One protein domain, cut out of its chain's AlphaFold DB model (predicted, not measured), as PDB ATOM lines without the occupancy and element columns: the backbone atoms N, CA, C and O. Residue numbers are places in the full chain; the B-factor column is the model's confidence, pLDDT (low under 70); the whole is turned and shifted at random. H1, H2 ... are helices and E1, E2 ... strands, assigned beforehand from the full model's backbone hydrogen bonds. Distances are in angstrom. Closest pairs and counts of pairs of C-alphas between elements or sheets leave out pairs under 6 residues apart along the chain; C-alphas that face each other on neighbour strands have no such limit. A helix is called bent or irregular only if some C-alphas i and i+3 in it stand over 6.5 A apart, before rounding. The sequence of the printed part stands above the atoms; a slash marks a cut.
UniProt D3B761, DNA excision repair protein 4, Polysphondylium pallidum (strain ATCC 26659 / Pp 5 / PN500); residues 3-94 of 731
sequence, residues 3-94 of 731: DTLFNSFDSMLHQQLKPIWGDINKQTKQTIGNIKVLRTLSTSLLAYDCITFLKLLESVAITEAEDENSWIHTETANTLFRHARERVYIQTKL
ATOM      1  N   ASP A   3     201.923 230.912 234.065       66.88
ATOM      2  CA  ASP A   3     202.785 230.123 234.951       66.88
ATOM      3  C   ASP A   3     202.256 229.994 236.389       66.88
ATOM      4  O   ASP A   3     202.589 229.027 237.075       66.88
ATOM      5  N   THR A   4     201.403 230.916 236.858       71.88
ATOM      6  CA  THR A   4     200.837 230.858 238.216       71.88
ATOM      7  C   THR A   4     199.768 229.775 238.352       71.88
ATOM      8  O   THR A   4     199.425 229.389 239.465       71.88
ATOM      9  N   LEU A   5     199.259 229.214 237.255       73.69
ATOM     10  CA  LEU A   5     198.249 228.151 237.297       73.69
ATOM     11  C   LEU A   5     198.854 226.762 237.585       73.69
ATOM     12  O   LEU A   5     198.120 225.813 237.864       73.69
ATOM     13  N   PHE A   6     200.185 226.619 237.559       77.12
ATOM     14  CA  PHE A   6     200.859 225.322 237.691       77.12
ATOM     15  C   PHE A   6     201.417 225.051 239.077       77.12
ATOM     16  O   PHE A   6     202.111 225.890 239.641       77.12
ATOM     17  N   ASN A   7     201.258 223.829 239.588       71.50
ATOM     18  CA  ASN A   7     201.831 223.407 240.876       71.50
ATOM     19  C   ASN A   7     203.355 223.653 240.971       71.50
ATOM     20  O   ASN A   7     203.866 223.935 242.049       71.50
ATOM     21  N   SER A   8     204.071 223.656 239.838       78.44
ATOM     22  CA  SER A   8     205.503 223.980 239.760       78.44
ATOM     23  C   SER A   8     205.858 225.418 240.157       78.44
ATOM     24  O   SER A   8     207.022 225.699 240.431       78.44
ATOM     25  N   PHE A   9     204.892 226.338 240.179       84.06
ATOM     26  CA  PHE A   9     205.122 227.739 240.524       84.06
ATOM     27  C   PHE A   9     205.611 227.912 241.966       84.06
ATOM     28  O   PHE A   9     206.535 228.688 242.197       84.06
ATOM     29  N   ASP A  10     205.070 227.146 242.920       81.38
ATOM     30  CA  ASP A  10     205.520 227.221 244.317       81.38
ATOM     31  C   ASP A  10     206.955 226.711 244.454       81.38
ATOM     32  O   ASP A  10     207.763 227.312 245.158       81.38
ATOM     33  N   SER A  11     207.302 225.636 243.738       81.56
ATOM     34  CA  SER A  11     208.671 225.118 243.690       81.56
ATOM     35  C   SER A  11     209.633 226.117 243.050       81.56
ATOM     36  O   SER A  11     210.731 226.309 243.565       81.56
ATOM     37  N   MET A  12     209.217 226.793 241.976       84.44
ATOM     38  CA  MET A  12     210.005 227.832 241.309       84.44
ATOM     39  C   MET A  12     210.239 229.035 242.229       84.44
ATOM     40  O   MET A  12     211.382 229.458 242.399       84.44
ATOM     41  N   LEU A  13     209.182 229.549 242.869       84.94
ATOM     42  CA  LEU A  13     209.295 230.631 243.847       84.94
ATOM     43  C   LEU A  13     210.178 230.225 245.023       84.94
ATOM     44  O   LEU A  13     211.049 230.987 245.430       84.94
ATOM     45  N   HIS A  14     209.993 229.015 245.554       81.00
ATOM     46  CA  HIS A  14     210.812 228.524 246.651       81.00
ATOM     47  C   HIS A  14     212.280 228.411 246.238       81.00
ATOM     48  O   HIS A  14     213.142 228.864 246.978       81.00
ATOM     49  N   GLN A  15     212.587 227.887 245.051       80.88
ATOM     50  CA  GLN A  15     213.960 227.787 244.553       80.88
ATOM     51  C   GLN A  15     214.622 229.162 244.389       80.88
ATOM     52  O   GLN A  15     215.784 229.320 244.756       80.88
ATOM     53  N   GLN A  16     213.887 230.155 243.882       82.62
ATOM     54  CA  GLN A  16     214.393 231.517 243.696       82.62
ATOM     55  C   GLN A  16     214.565 232.277 245.017       82.62
ATOM     56  O   GLN A  16     215.512 233.044 245.167       82.62
ATOM     57  N   LEU A  17     213.666 232.064 245.981       81.56
ATOM     58  CA  LEU A  17     213.653 232.799 247.248       81.56
ATOM     59  C   LEU A  17     214.415 232.101 248.375       81.56
ATOM     60  O   LEU A  17     214.792 232.761 249.339       81.56
ATOM     61  N   LYS A  18     214.696 230.797 248.266       75.50
ATOM     62  CA  LYS A  18     215.517 230.033 249.218       75.50
ATOM     63  C   LYS A  18     216.838 230.722 249.600       75.50
ATOM     64  O   LYS A  18     217.099 230.777 250.802       75.50
ATOM     65  N   PRO A  19     217.654 231.270 248.672       70.25
ATOM     66  CA  PRO A  19     218.923 231.905 249.042       70.25
ATOM     67  C   PRO A  19     218.758 233.159 249.909       70.25
ATOM     68  O   PRO A  19     219.647 233.463 250.695       70.25
ATOM     69  N   ILE A  20     217.624 233.857 249.806       72.62
ATOM     70  CA  ILE A  20     217.352 235.118 250.515       72.62
ATOM     71  C   ILE A  20     216.244 234.988 251.566       72.62
ATOM     72  O   ILE A  20     215.828 235.982 252.148       72.62
ATOM     73  N   TRP A  21     215.753 233.776 251.851       76.00
ATOM     74  CA  TRP A  21     214.555 233.572 252.677       76.00
ATOM     75  C   TRP A  21     214.677 234.167 254.087       76.00
ATOM     76  O   TRP A  21     213.687 234.630 254.657       76.00
ATOM     77  N   GLY A  22     215.888 234.185 254.650       69.81
ATOM     78  CA  GLY A  22     216.177 234.817 255.941       69.81
ATOM     79  C   GLY A  22     215.908 236.323 255.948       69.81
ATOM     80  O   GLY A  22     215.319 236.822 256.906       69.81
ATOM     81  N   ASP A  23     216.225 236.996 254.842       67.94
ATOM     82  CA  ASP A  23     216.269 238.459 254.721       67.94
ATOM     83  C   ASP A  23     214.937 239.059 254.242       67.94
ATOM     84  O   ASP A  23     214.727 240.268 254.281       67.94
ATOM     85  N   ILE A  24     214.005 238.213 253.794       78.19
ATOM     86  CA  ILE A  24     212.691 238.650 253.321       78.19
ATOM     87  C   ILE A  24     211.821 239.135 254.495       78.19
ATOM     88  O   ILE A  24     211.636 238.429 255.497       78.19
ATOM     89  N   ASN A  25     211.196 240.303 254.301       80.75
ATOM     90  CA  ASN A  25     210.224 240.906 255.214       80.75
ATOM     91  C   ASN A  25     209.053 239.963 255.537       80.75
ATOM     92  O   ASN A  25     208.566 239.222 254.681       80.75
ATOM     93  N   LYS A  26     208.526 240.055 256.769       80.75
ATOM     94  CA  LYS A  26     207.360 239.267 257.218       80.75
ATOM     95  C   LYS A  26     206.158 239.420 256.273       80.75
ATOM     96  O   LYS A  26     205.525 238.426 255.943       80.75
ATOM     97  N   GLN A  27     205.908 240.637 255.787       82.69
ATOM     98  CA  GLN A  27     204.829 240.926 254.834       82.69
ATOM     99  C   GLN A  27     204.975 240.125 253.536       82.69
ATOM    100  O   GLN A  27     204.027 239.494 253.093       82.69
ATOM    101  N   THR A  28     206.172 240.077 252.952       83.94
ATOM    102  CA  THR A  28     206.416 239.325 251.715       83.94
ATOM    103  C   THR A  28     206.305 237.813 251.934       83.94
ATOM    104  O   THR A  28     205.800 237.094 251.078       83.94
ATOM    105  N   LYS A  29     206.722 237.300 253.100       83.69
ATOM    106  CA  LYS A  29     206.492 235.887 253.463       83.69
ATOM    107  C   LYS A  29     204.996 235.570 253.553       83.69
ATOM    108  O   LYS A  29     204.570 234.524 253.071       83.69
ATOM    109  N   GLN A  30     204.211 236.489 254.114       84.56
ATOM    110  CA  GLN A  30     202.757 236.370 254.195       84.56
ATOM    111  C   GLN A  30     202.106 236.425 252.808       84.56
ATOM    112  O   GLN A  30     201.281 235.575 252.503       84.56
ATOM    113  N   THR A  31     202.517 237.339 251.920       84.94
ATOM    114  CA  THR A  31     201.952 237.402 250.560       84.94
ATOM    115  C   THR A  31     202.230 236.138 249.751       84.94
ATOM    116  O   THR A  31     201.348 235.676 249.034       84.94
ATOM    117  N   ILE A  32     203.409 235.526 249.899       85.44
ATOM    118  CA  ILE A  32     203.722 234.227 249.280       85.44
ATOM    119  C   ILE A  32     202.791 233.129 249.817       85.44
ATOM    120  O   ILE A  32     202.277 232.326 249.037       85.44
ATOM    121  N   GLY A  33     202.537 233.120 251.130       83.56
ATOM    122  CA  GLY A  33     201.545 232.240 251.751       83.56
ATOM    123  C   GLY A  33     200.145 232.445 251.167       83.56
ATOM    124  O   GLY A  33     199.532 231.489 250.694       83.56
ATOM    125  N   ASN A  34     199.690 233.697 251.093       85.69
ATOM    126  CA  ASN A  34     198.378 234.063 250.555       85.69
ATOM    127  C   ASN A  34     198.228 233.643 249.083       85.69
ATOM    128  O   ASN A  34     197.192 233.108 248.697       85.69
ATOM    129  N   ILE A  35     199.268 233.814 248.256       86.81
ATOM    130  CA  ILE A  35     199.266 233.349 246.858       86.81
ATOM    131  C   ILE A  35     199.046 231.836 246.801       86.81
ATOM    132  O   ILE A  35     198.236 231.364 246.003       86.81
ATOM    133  N   LYS A  36     199.716 231.064 247.659       85.50
ATOM    134  CA  LYS A  36     199.537 229.609 247.716       85.50
ATOM    135  C   LYS A  36     198.105 229.224 248.106       85.50
ATOM    136  O   LYS A  36     197.520 228.334 247.482       85.50
ATOM    137  N   VAL A  37     197.522 229.910 249.091       87.25
ATOM    138  CA  VAL A  37     196.132 229.690 249.529       87.25
ATOM    139  C   VAL A  37     195.148 230.009 248.403       87.25
ATOM    140  O   VAL A  37     194.340 229.156 248.046       87.25
ATOM    141  N   LEU A  38     195.267 231.174 247.759       87.31
ATOM    142  CA  LEU A  38     194.392 231.589 246.654       87.31
ATOM    143  C   LEU A  38     194.447 230.631 245.458       87.31
ATOM    144  O   LEU A  38     193.422 230.320 244.852       87.31
ATOM    145  N   ARG A  39     195.633 230.111 245.135       86.94
ATOM    146  CA  ARG A  39     195.801 229.107 244.076       86.94
ATOM    147  C   ARG A  39     195.115 227.793 244.438       86.94
ATOM    148  O   ARG A  39     194.412 227.226 243.607       86.94
ATOM    149  N   THR A  40     195.261 227.364 245.691       86.75
ATOM    150  CA  THR A  40     194.586 226.169 246.217       86.75
ATOM    151  C   THR A  40     193.066 226.342 246.211       86.75
ATOM    152  O   THR A  40     192.343 225.409 245.864       86.75
ATOM    153  N   LEU A  41     192.561 227.538 246.532       88.25
ATOM    154  CA  LEU A  41     191.136 227.871 246.452       88.25
ATOM    155  C   LEU A  41     190.622 227.812 245.011       88.25
ATOM    156  O   LEU A  41     189.570 227.226 244.771       88.25
ATOM    157  N   SER A  42     191.379 228.344 244.048       86.25
ATOM    158  CA  SER A  42     191.010 228.299 242.628       86.25
ATOM    159  C   SER A  42     190.893 226.866 242.102       86.25
ATOM    160  O   SER A  42     189.927 226.552 241.411       86.25
ATOM    161  N   THR A  43     191.814 225.970 242.471       83.62
ATOM    162  CA  THR A  43     191.711 224.549 242.102       83.62
ATOM    163  C   THR A  43     190.588 223.834 242.850       83.62
ATOM    164  O   THR A  43     189.888 223.009 242.269       83.62
ATOM    165  N   SER A  44     190.386 224.166 244.128       86.25
ATOM    166  CA  SER A  44     189.348 223.549 244.965       86.25
ATOM    167  C   SER A  44     187.935 223.924 244.517       86.25
ATOM    168  O   SER A  44     187.026 223.122 244.679       86.25
ATOM    169  N   LEU A  45     187.744 225.111 243.930       87.75
ATOM    170  CA  LEU A  45     186.449 225.567 243.417       87.75
ATOM    171  C   LEU A  45     185.892 224.654 242.314       87.75
ATOM    172  O   LEU A  45     184.679 224.476 242.239       87.75
ATOM    173  N   LEU A  46     186.767 224.105 241.466       83.69
ATOM    174  CA  LEU A  46     186.373 223.225 240.361       83.69
ATOM    175  C   LEU A  46     186.192 221.768 240.806       83.69
ATOM    176  O   LEU A  46     185.357 221.060 240.250       83.69
ATOM    177  N   ALA A  47     186.973 221.324 241.796       82.06
ATOM    178  CA  ALA A  47     186.987 219.932 242.241       82.06
ATOM    179  C   ALA A  47     185.982 219.625 243.366       82.06
ATOM    180  O   ALA A  47     185.539 218.486 243.491       82.06
ATOM    181  N   TYR A  48     185.638 220.598 244.217       84.81
ATOM    182  CA  TYR A  48     184.771 220.372 245.378       84.81
ATOM    183  C   TYR A  48     183.317 220.775 245.144       84.81
ATOM    184  O   TYR A  48     183.001 221.683 244.378       84.81
ATOM    185  N   ASP A  49     182.424 220.116 245.884       88.12
ATOM    186  CA  ASP A  49     181.026 220.506 246.023       88.12
ATOM    187  C   ASP A  49     180.881 221.872 246.718       88.12
ATOM    188  O   ASP A  49     181.737 222.286 247.507       88.12
ATOM    189  N   CYS A  50     179.769 222.562 246.447       87.56
ATOM    190  CA  CYS A  50     179.500 223.914 246.942       87.56
ATOM    191  C   CYS A  50     179.563 224.018 248.480       87.56
ATOM    192  O   CYS A  50     180.087 224.999 249.009       87.56
ATOM    193  N   ILE A  51     179.114 222.982 249.197       88.62
ATOM    194  CA  ILE A  51     179.093 222.934 250.666       88.62
ATOM    195  C   ILE A  51     180.506 222.761 251.224       88.62
ATOM    196  O   ILE A  51     180.926 223.521 252.099       88.62
ATOM    197  N   THR A  52     181.264 221.781 250.723       88.06
ATOM    198  CA  THR A  52     182.649 221.578 251.165       88.06
ATOM    199  C   THR A  52     183.507 222.798 250.838       88.06
ATOM    200  O   THR A  52     184.306 223.223 251.673       88.06
ATOM    201  N   PHE A  53     183.332 223.393 249.656       90.44
ATOM    202  CA  PHE A  53     184.049 224.608 249.288       90.44
ATOM    203  C   PHE A  53     183.747 225.756 250.259       90.44
ATOM    204  O   PHE A  53     184.684 226.382 250.754       90.44
ATOM    205  N   LEU A  54     182.473 225.983 250.607       89.31
ATOM    206  CA  LEU A  54     182.093 226.992 251.599       89.31
ATOM    207  C   LEU A  54     182.745 226.720 252.961       89.31
ATOM    208  O   LEU A  54     183.319 227.632 253.554       89.31
ATOM    209  N   LYS A  55     182.730 225.469 253.432       89.69
ATOM    210  CA  LYS A  55     183.343 225.104 254.715       89.69
ATOM    211  C   LYS A  55     184.855 225.321 254.724       89.69
ATOM    212  O   LYS A  55     185.411 225.783 255.720       89.69
ATOM    213  N   LEU A  56     185.521 224.991 253.620       89.19
ATOM    214  CA  LEU A  56     186.948 225.238 253.452       89.19
ATOM    215  C   LEU A  56     187.240 226.741 253.484       89.19
ATOM    216  O   LEU A  56     188.147 227.175 254.189       89.19
ATOM    217  N   LEU A  57     186.426 227.539 252.805       88.75
ATOM    218  CA  LEU A  57     186.546 228.991 252.774       88.75
ATOM    219  C   LEU A  57     186.330 229.602 254.177       88.75
ATOM    220  O   LEU A  57     187.134 230.419 254.621       88.75
ATOM    221  N   GLU A  58     185.338 229.132 254.938       87.56
ATOM    222  CA  GLU A  58     185.147 229.494 256.352       87.56
ATOM    223  C   GLU A  58     186.337 229.083 257.237       87.56
ATOM    224  O   GLU A  58     186.723 229.823 258.137       87.56
ATOM    225  N   SER A  59     186.951 227.922 256.993       87.31
ATOM    226  CA  SER A  59     188.119 227.474 257.767       87.31
ATOM    227  C   SER A  59     189.363 228.330 257.511       87.31
ATOM    228  O   SER A  59     190.072 228.690 258.455       87.31
ATOM    229  N   VAL A  60     189.588 228.727 256.253       85.81
ATOM    230  CA  VAL A  60     190.627 229.698 255.882       85.81
ATOM    231  C   VAL A  60     190.322 231.034 256.552       85.81
ATOM    232  O   VAL A  60     191.219 231.646 257.125       85.81
ATOM    233  N   ALA A  61     189.045 231.425 256.590       85.44
ATOM    234  CA  ALA A  61     188.630 232.654 257.241       85.44
ATOM    235  C   ALA A  61     188.959 232.700 258.725       85.44
ATOM    236  O   ALA A  61     189.495 233.691 259.201       85.44
ATOM    237  N   ILE A  62     188.677 231.620 259.450       84.38
ATOM    238  CA  ILE A  62     188.978 231.527 260.881       84.38
ATOM    239  C   ILE A  62     190.488 231.603 261.128       84.38
ATOM    240  O   ILE A  62     190.915 232.229 262.093       84.38
ATOM    241  N   THR A  63     191.283 230.984 260.254       82.19
ATOM    242  CA  THR A  63     192.743 230.924 260.400       82.19
ATOM    243  C   THR A  63     193.398 232.275 260.116       82.19
ATOM    244  O   THR A  63     194.324 232.672 260.814       82.19
ATOM    245  N   GLU A  64     192.920 232.991 259.100       79.00
ATOM    246  CA  GLU A  64     193.541 234.229 258.623       79.00
ATOM    247  C   GLU A  64     192.869 235.506 259.154       79.00
ATOM    248  O   GLU A  64     193.364 236.604 258.899       79.00
ATOM    249  N   ALA A  65     191.765 235.393 259.902       72.38
ATOM    250  CA  ALA A  65     191.077 236.536 260.509       72.38
ATOM    251  C   ALA A  65     191.901 237.243 261.596       72.38
ATOM    252  O   ALA A  65     191.650 238.414 261.872       72.38
ATOM    253  N   GLU A  66     192.860 236.552 262.219       71.00
ATOM    254  CA  GLU A  66     193.708 237.126 263.275       71.00
ATOM    255  C   GLU A  66     194.775 238.087 262.720       71.00
ATOM    256  O   GLU A  66     195.281 238.936 263.453       71.00
ATOM    257  N   ASP A  67     195.084 238.006 261.423       73.88
ATOM    258  CA  ASP A  67     196.068 238.867 260.773       73.88
ATOM    259  C   ASP A  67     195.408 240.130 260.186       73.88
ATOM    260  O   ASP A  67     194.625 240.064 259.236       73.88
ATOM    261  N   GLU A  68     195.788 241.314 260.685       64.94
ATOM    262  CA  GLU A  68     195.265 242.610 260.201       64.94
ATOM    263  C   GLU A  68     195.561 242.869 258.709       64.94
ATOM    264  O   GLU A  68     194.778 243.516 258.018       64.94
ATOM    265  N   ASN A  69     196.658 242.313 258.182       67.12
ATOM    266  CA  ASN A  69     197.081 242.484 256.784       67.12
ATOM    267  C   ASN A  69     196.642 241.325 255.867       67.12
ATOM    268  O   ASN A  69     197.202 241.146 254.781       67.12
ATOM    269  N   SER A  70     195.681 240.506 256.297       78.19
ATOM    270  CA  SER A  70     195.186 239.396 255.485       78.19
ATOM    271  C   SER A  70     194.363 239.877 254.283       78.19
ATOM    272  O   SER A  70     193.642 240.875 254.343       78.19
ATOM    273  N   TRP A  71     194.428 239.123 253.178       82.44
ATOM    274  CA  TRP A  71     193.621 239.370 251.975       82.44
ATOM    275  C   TRP A  71     192.117 239.228 252.241       82.44
ATOM    276  O   TRP A  71     191.304 239.689 251.441       82.44
ATOM    277  N   ILE A  72     191.739 238.636 253.374       82.12
ATOM    278  CA  ILE A  72     190.349 238.429 253.757       82.12
ATOM    279  C   ILE A  72     189.579 239.715 254.056       82.12
ATOM    280  O   ILE A  72     188.366 239.759 253.871       82.12
ATOM    281  N   HIS A  73     190.278 240.778 254.464       80.75
ATOM    282  CA  HIS A  73     189.666 242.076 254.767       80.75
ATOM    283  C   HIS A  73     189.383 242.902 253.506       80.75
ATOM    284  O   HIS A  73     188.858 244.009 253.585       80.75
ATOM    285  N   THR A  74     189.732 242.379 252.327       84.75
ATOM    286  CA  THR A  74     189.477 243.052 251.053       84.75
ATOM    287  C   THR A  74     188.008 242.963 250.654       84.75
ATOM    288  O   THR A  74     187.323 241.964 250.880       84.75
ATOM    289  N   GLU A  75     187.522 243.994 249.968       83.25
ATOM    290  CA  GLU A  75     186.173 243.997 249.399       83.25
ATOM    291  C   GLU A  75     185.961 242.829 248.420       83.25
ATOM    292  O   GLU A  75     184.915 242.179 248.423       83.25
ATOM    293  N   THR A  76     187.002 242.465 247.665       86.38
ATOM    294  CA  THR A  76     186.993 241.297 246.776       86.38
ATOM    295  C   THR A  76     186.775 239.989 247.529       86.38
ATOM    296  O   THR A  76     186.001 239.147 247.071       86.38
ATOM    297  N   ALA A  77     187.374 239.819 248.712       85.50
ATOM    298  CA  ALA A  77     187.111 238.647 249.538       85.50
ATOM    299  C   ALA A  77     185.636 238.617 249.961       85.50
ATOM    300  O   ALA A  77     184.971 237.604 249.755       85.50
ATOM    301  N   ASN A  78     185.069 239.735 250.425       85.88
ATOM    302  CA  ASN A  78     183.650 239.806 250.797       85.88
ATOM    303  C   ASN A  78     182.706 239.397 249.653       85.88
ATOM    304  O   ASN A  78     181.733 238.673 249.892       85.88
ATOM    305  N   THR A  79     183.004 239.795 248.411       88.19
ATOM    306  CA  THR A  79     182.229 239.343 247.242       88.19
ATOM    307  C   THR A  79     182.331 237.831 247.026       88.19
ATOM    308  O   THR A  79     181.310 237.186 246.787       88.19
ATOM    309  N   LEU A  80     183.518 237.240 247.208       88.56
ATOM    310  CA  LEU A  80     183.732 235.793 247.132       88.56
ATOM    311  C   LEU A  80     182.924 235.046 248.206       88.56
ATOM    312  O   LEU A  80     182.216 234.095 247.879       88.56
ATOM    313  N   PHE A  81     182.963 235.495 249.467       87.25
ATOM    314  CA  PHE A  81     182.159 234.913 250.555       87.25
ATOM    315  C   PHE A  81     180.658 235.044 250.306       87.25
ATOM    316  O   PHE A  81     179.880 234.180 250.712       87.25
ATOM    317  N   ARG A  82     180.213 236.151 249.704       87.44
ATOM    318  CA  ARG A  82     178.806 236.337 249.339       87.44
ATOM    319  C   ARG A  82     178.390 235.300 248.300       87.44
ATOM    320  O   ARG A  82     177.465 234.543 248.573       87.44
ATOM    321  N   HIS A  83     179.115 235.207 247.188       88.25
ATOM    322  CA  HIS A  83     178.794 234.249 246.133       88.25
ATOM    323  C   HIS A  83     178.893 232.804 246.624       88.25
ATOM    324  O   HIS A  83     177.969 232.036 246.402       88.25
ATOM    325  N   ALA A  84     179.929 232.435 247.383       88.19
ATOM    326  CA  ALA A  84     180.047 231.087 247.945       88.19
ATOM    327  C   ALA A  84     178.858 230.703 248.849       88.19
ATOM    328  O   ALA A  84     178.427 229.552 248.830       88.19
ATOM    329  N   ARG A  85     178.300 231.657 249.611       88.50
ATOM    330  CA  ARG A  85     177.098 231.426 250.429       88.50
ATOM    331  C   ARG A  85     175.838 231.293 249.586       88.50
ATOM    332  O   ARG A  85     175.060 230.384 249.848       88.50
ATOM    333  N   GLU A  86     175.667 232.139 248.572       87.44
ATOM    334  CA  GLU A  86     174.516 232.095 247.654       87.44
ATOM    335  C   GLU A  86     174.377 230.732 246.952       87.44
ATOM    336  O   GLU A  86     173.257 230.286 246.720       87.44
ATOM    337  N   ARG A  87     175.492 230.024 246.707       86.00
ATOM    338  CA  ARG A  87     175.491 228.654 246.151       86.00
ATOM    339  C   ARG A  87     174.893 227.598 247.090       86.00
ATOM    340  O   ARG A  87     174.470 226.536 246.639       86.00
ATOM    341  N   VAL A  88     174.881 227.859 248.400       85.12
ATOM    342  CA  VAL A  88     174.423 226.908 249.426       85.12
ATOM    343  C   VAL A  88     173.072 227.328 249.999       85.12
ATOM    344  O   VAL A  88     172.155 226.507 250.060       85.12
ATOM    345  N   TYR A  89     172.926 228.589 250.411       83.31
ATOM    346  CA  TYR A  89     171.705 229.092 251.035       83.31
ATOM    347  C   TYR A  89     171.430 230.576 250.755       83.31
ATOM    348  O   TYR A  89     172.334 231.411 250.728       83.31
ATOM    349  N   ILE A  90     170.145 230.934 250.672       81.31
ATOM    350  CA  ILE A  90     169.689 232.327 250.759       81.31
ATOM    351  C   ILE A  90     169.408 232.660 252.218       81.31
ATOM    352  O   ILE A  90     168.697 231.942 252.924       81.31
ATOM    353  N   GLN A  91     169.945 233.791 252.669       76.81
ATOM    354  CA  GLN A  91     169.721 234.311 254.007       76.81
ATOM    355  C   GLN A  91     168.687 235.442 253.965       76.81
ATOM    356  O   GLN A  91     168.994 236.562 253.557       76.81
ATOM    357  N   THR A  92     167.457 235.176 254.411       71.25
ATOM    358  CA  THR A  92     166.417 236.209 254.541       71.25
ATOM    359  C   THR A  92     166.383 236.756 255.967       71.25
ATOM    360  O   THR A  92     166.387 236.009 256.951       71.25
ATOM    361  N   LYS A  93     166.373 238.090 256.106       66.00
ATOM    362  CA  LYS A  93     166.156 238.754 257.401       66.00
ATOM    363  C   LYS A  93     164.706 238.528 257.819       66.00
ATOM    364  O   LYS A  93     163.795 238.987 257.129       66.00
ATOM    365  N   LEU A  94     164.476 237.850 258.944       60.62
ATOM    366  CA  LEU A  94     163.137 237.781 259.517       60.62
ATOM    367  C   LEU A  94     162.834 239.122 260.187       60.62
ATOM    368  O   LEU A  94     163.307 239.409 261.285       60.62
TER     369      LEU A  94
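What this domain is: This is residues 3 to 94 of the 731 residues of the protein "DNA excision repair protein 4" of Polysphondylium pallidum (strain ATCC 26659 / Pp 5 / PN500) (UniProt D3B761). Four helices follow one another in a loose zigzag, each running back against the one before, with the short strand E1 as a tail beyond H4. H1 lies at one end of the long outline with a gap beside H2, while H2, H3 and H4 fold back as two successive helical hairpins. The printed part has 92 residues, with named elements in the order H1, H2, H3, H4, E1; the class is mostly helix. It is loose, with a radius of gyration of the C-alphas of 15.7 A, and elongated, spanning 56 by 29 by 18 A.

Where its parts are: H1 is residues 8 to 20, 19.5 A long, and begins at C-alpha 8 (205.503, 223.980, 239.760). It is irregular: C-alphas 16 and 19 are 7.0 A apart. H2, residues 26 to 47, is the longest helix at 31.8 A. H3 is residues 50 to 64, 21.0 A, and H4 residues 75 to 86, 16.8 A. E1, residues 89 to 93, ends at C-alpha 93 (166.156, 238.754, 257.401).

How they stand to each other: H1 and H2 are close but not clearly touching; their closest C-alphas, of Asp 10 and Lys 36, are 7.3 A apart. They run opposite ways at a shallow tilt of 9 degrees. H2, with residues 41 to 45 alone, and H3, with residues 53 to 57 alone, only just touch, with 3 pairs of C-alphas within 8 A, the closest being Leu 45 and Phe 53 at 6.4 A. This hairpin also runs opposite ways at a shallow tilt of 9 degrees. H3 and H4, a second hairpin, touch, H4 with residues 81 to 85 alone; the closest C-alphas are those of Leu 54 and Ala 84, 5.9 A. They run opposite ways at a shallow tilt of 34 degrees, only just short of steep. H4 and E1 meet only through their link, and E1 pairs with no named strand. H1 is apart from H3, H4 and E1. Every O i to N i+4 pair is within hydrogen-bond range in H3 and H4, against 7 of 9 in H1 and 17 of 18 in H2.

The domain as a whole: The C-alphas farthest apart, of Pro 19 and Leu 94, are 57.1 A apart. The printed part has no cut and no long link. Its mean pLDDT is 81.9, with residues 3, 22 to 23, 68 to 69 and 93 to 94 under 70.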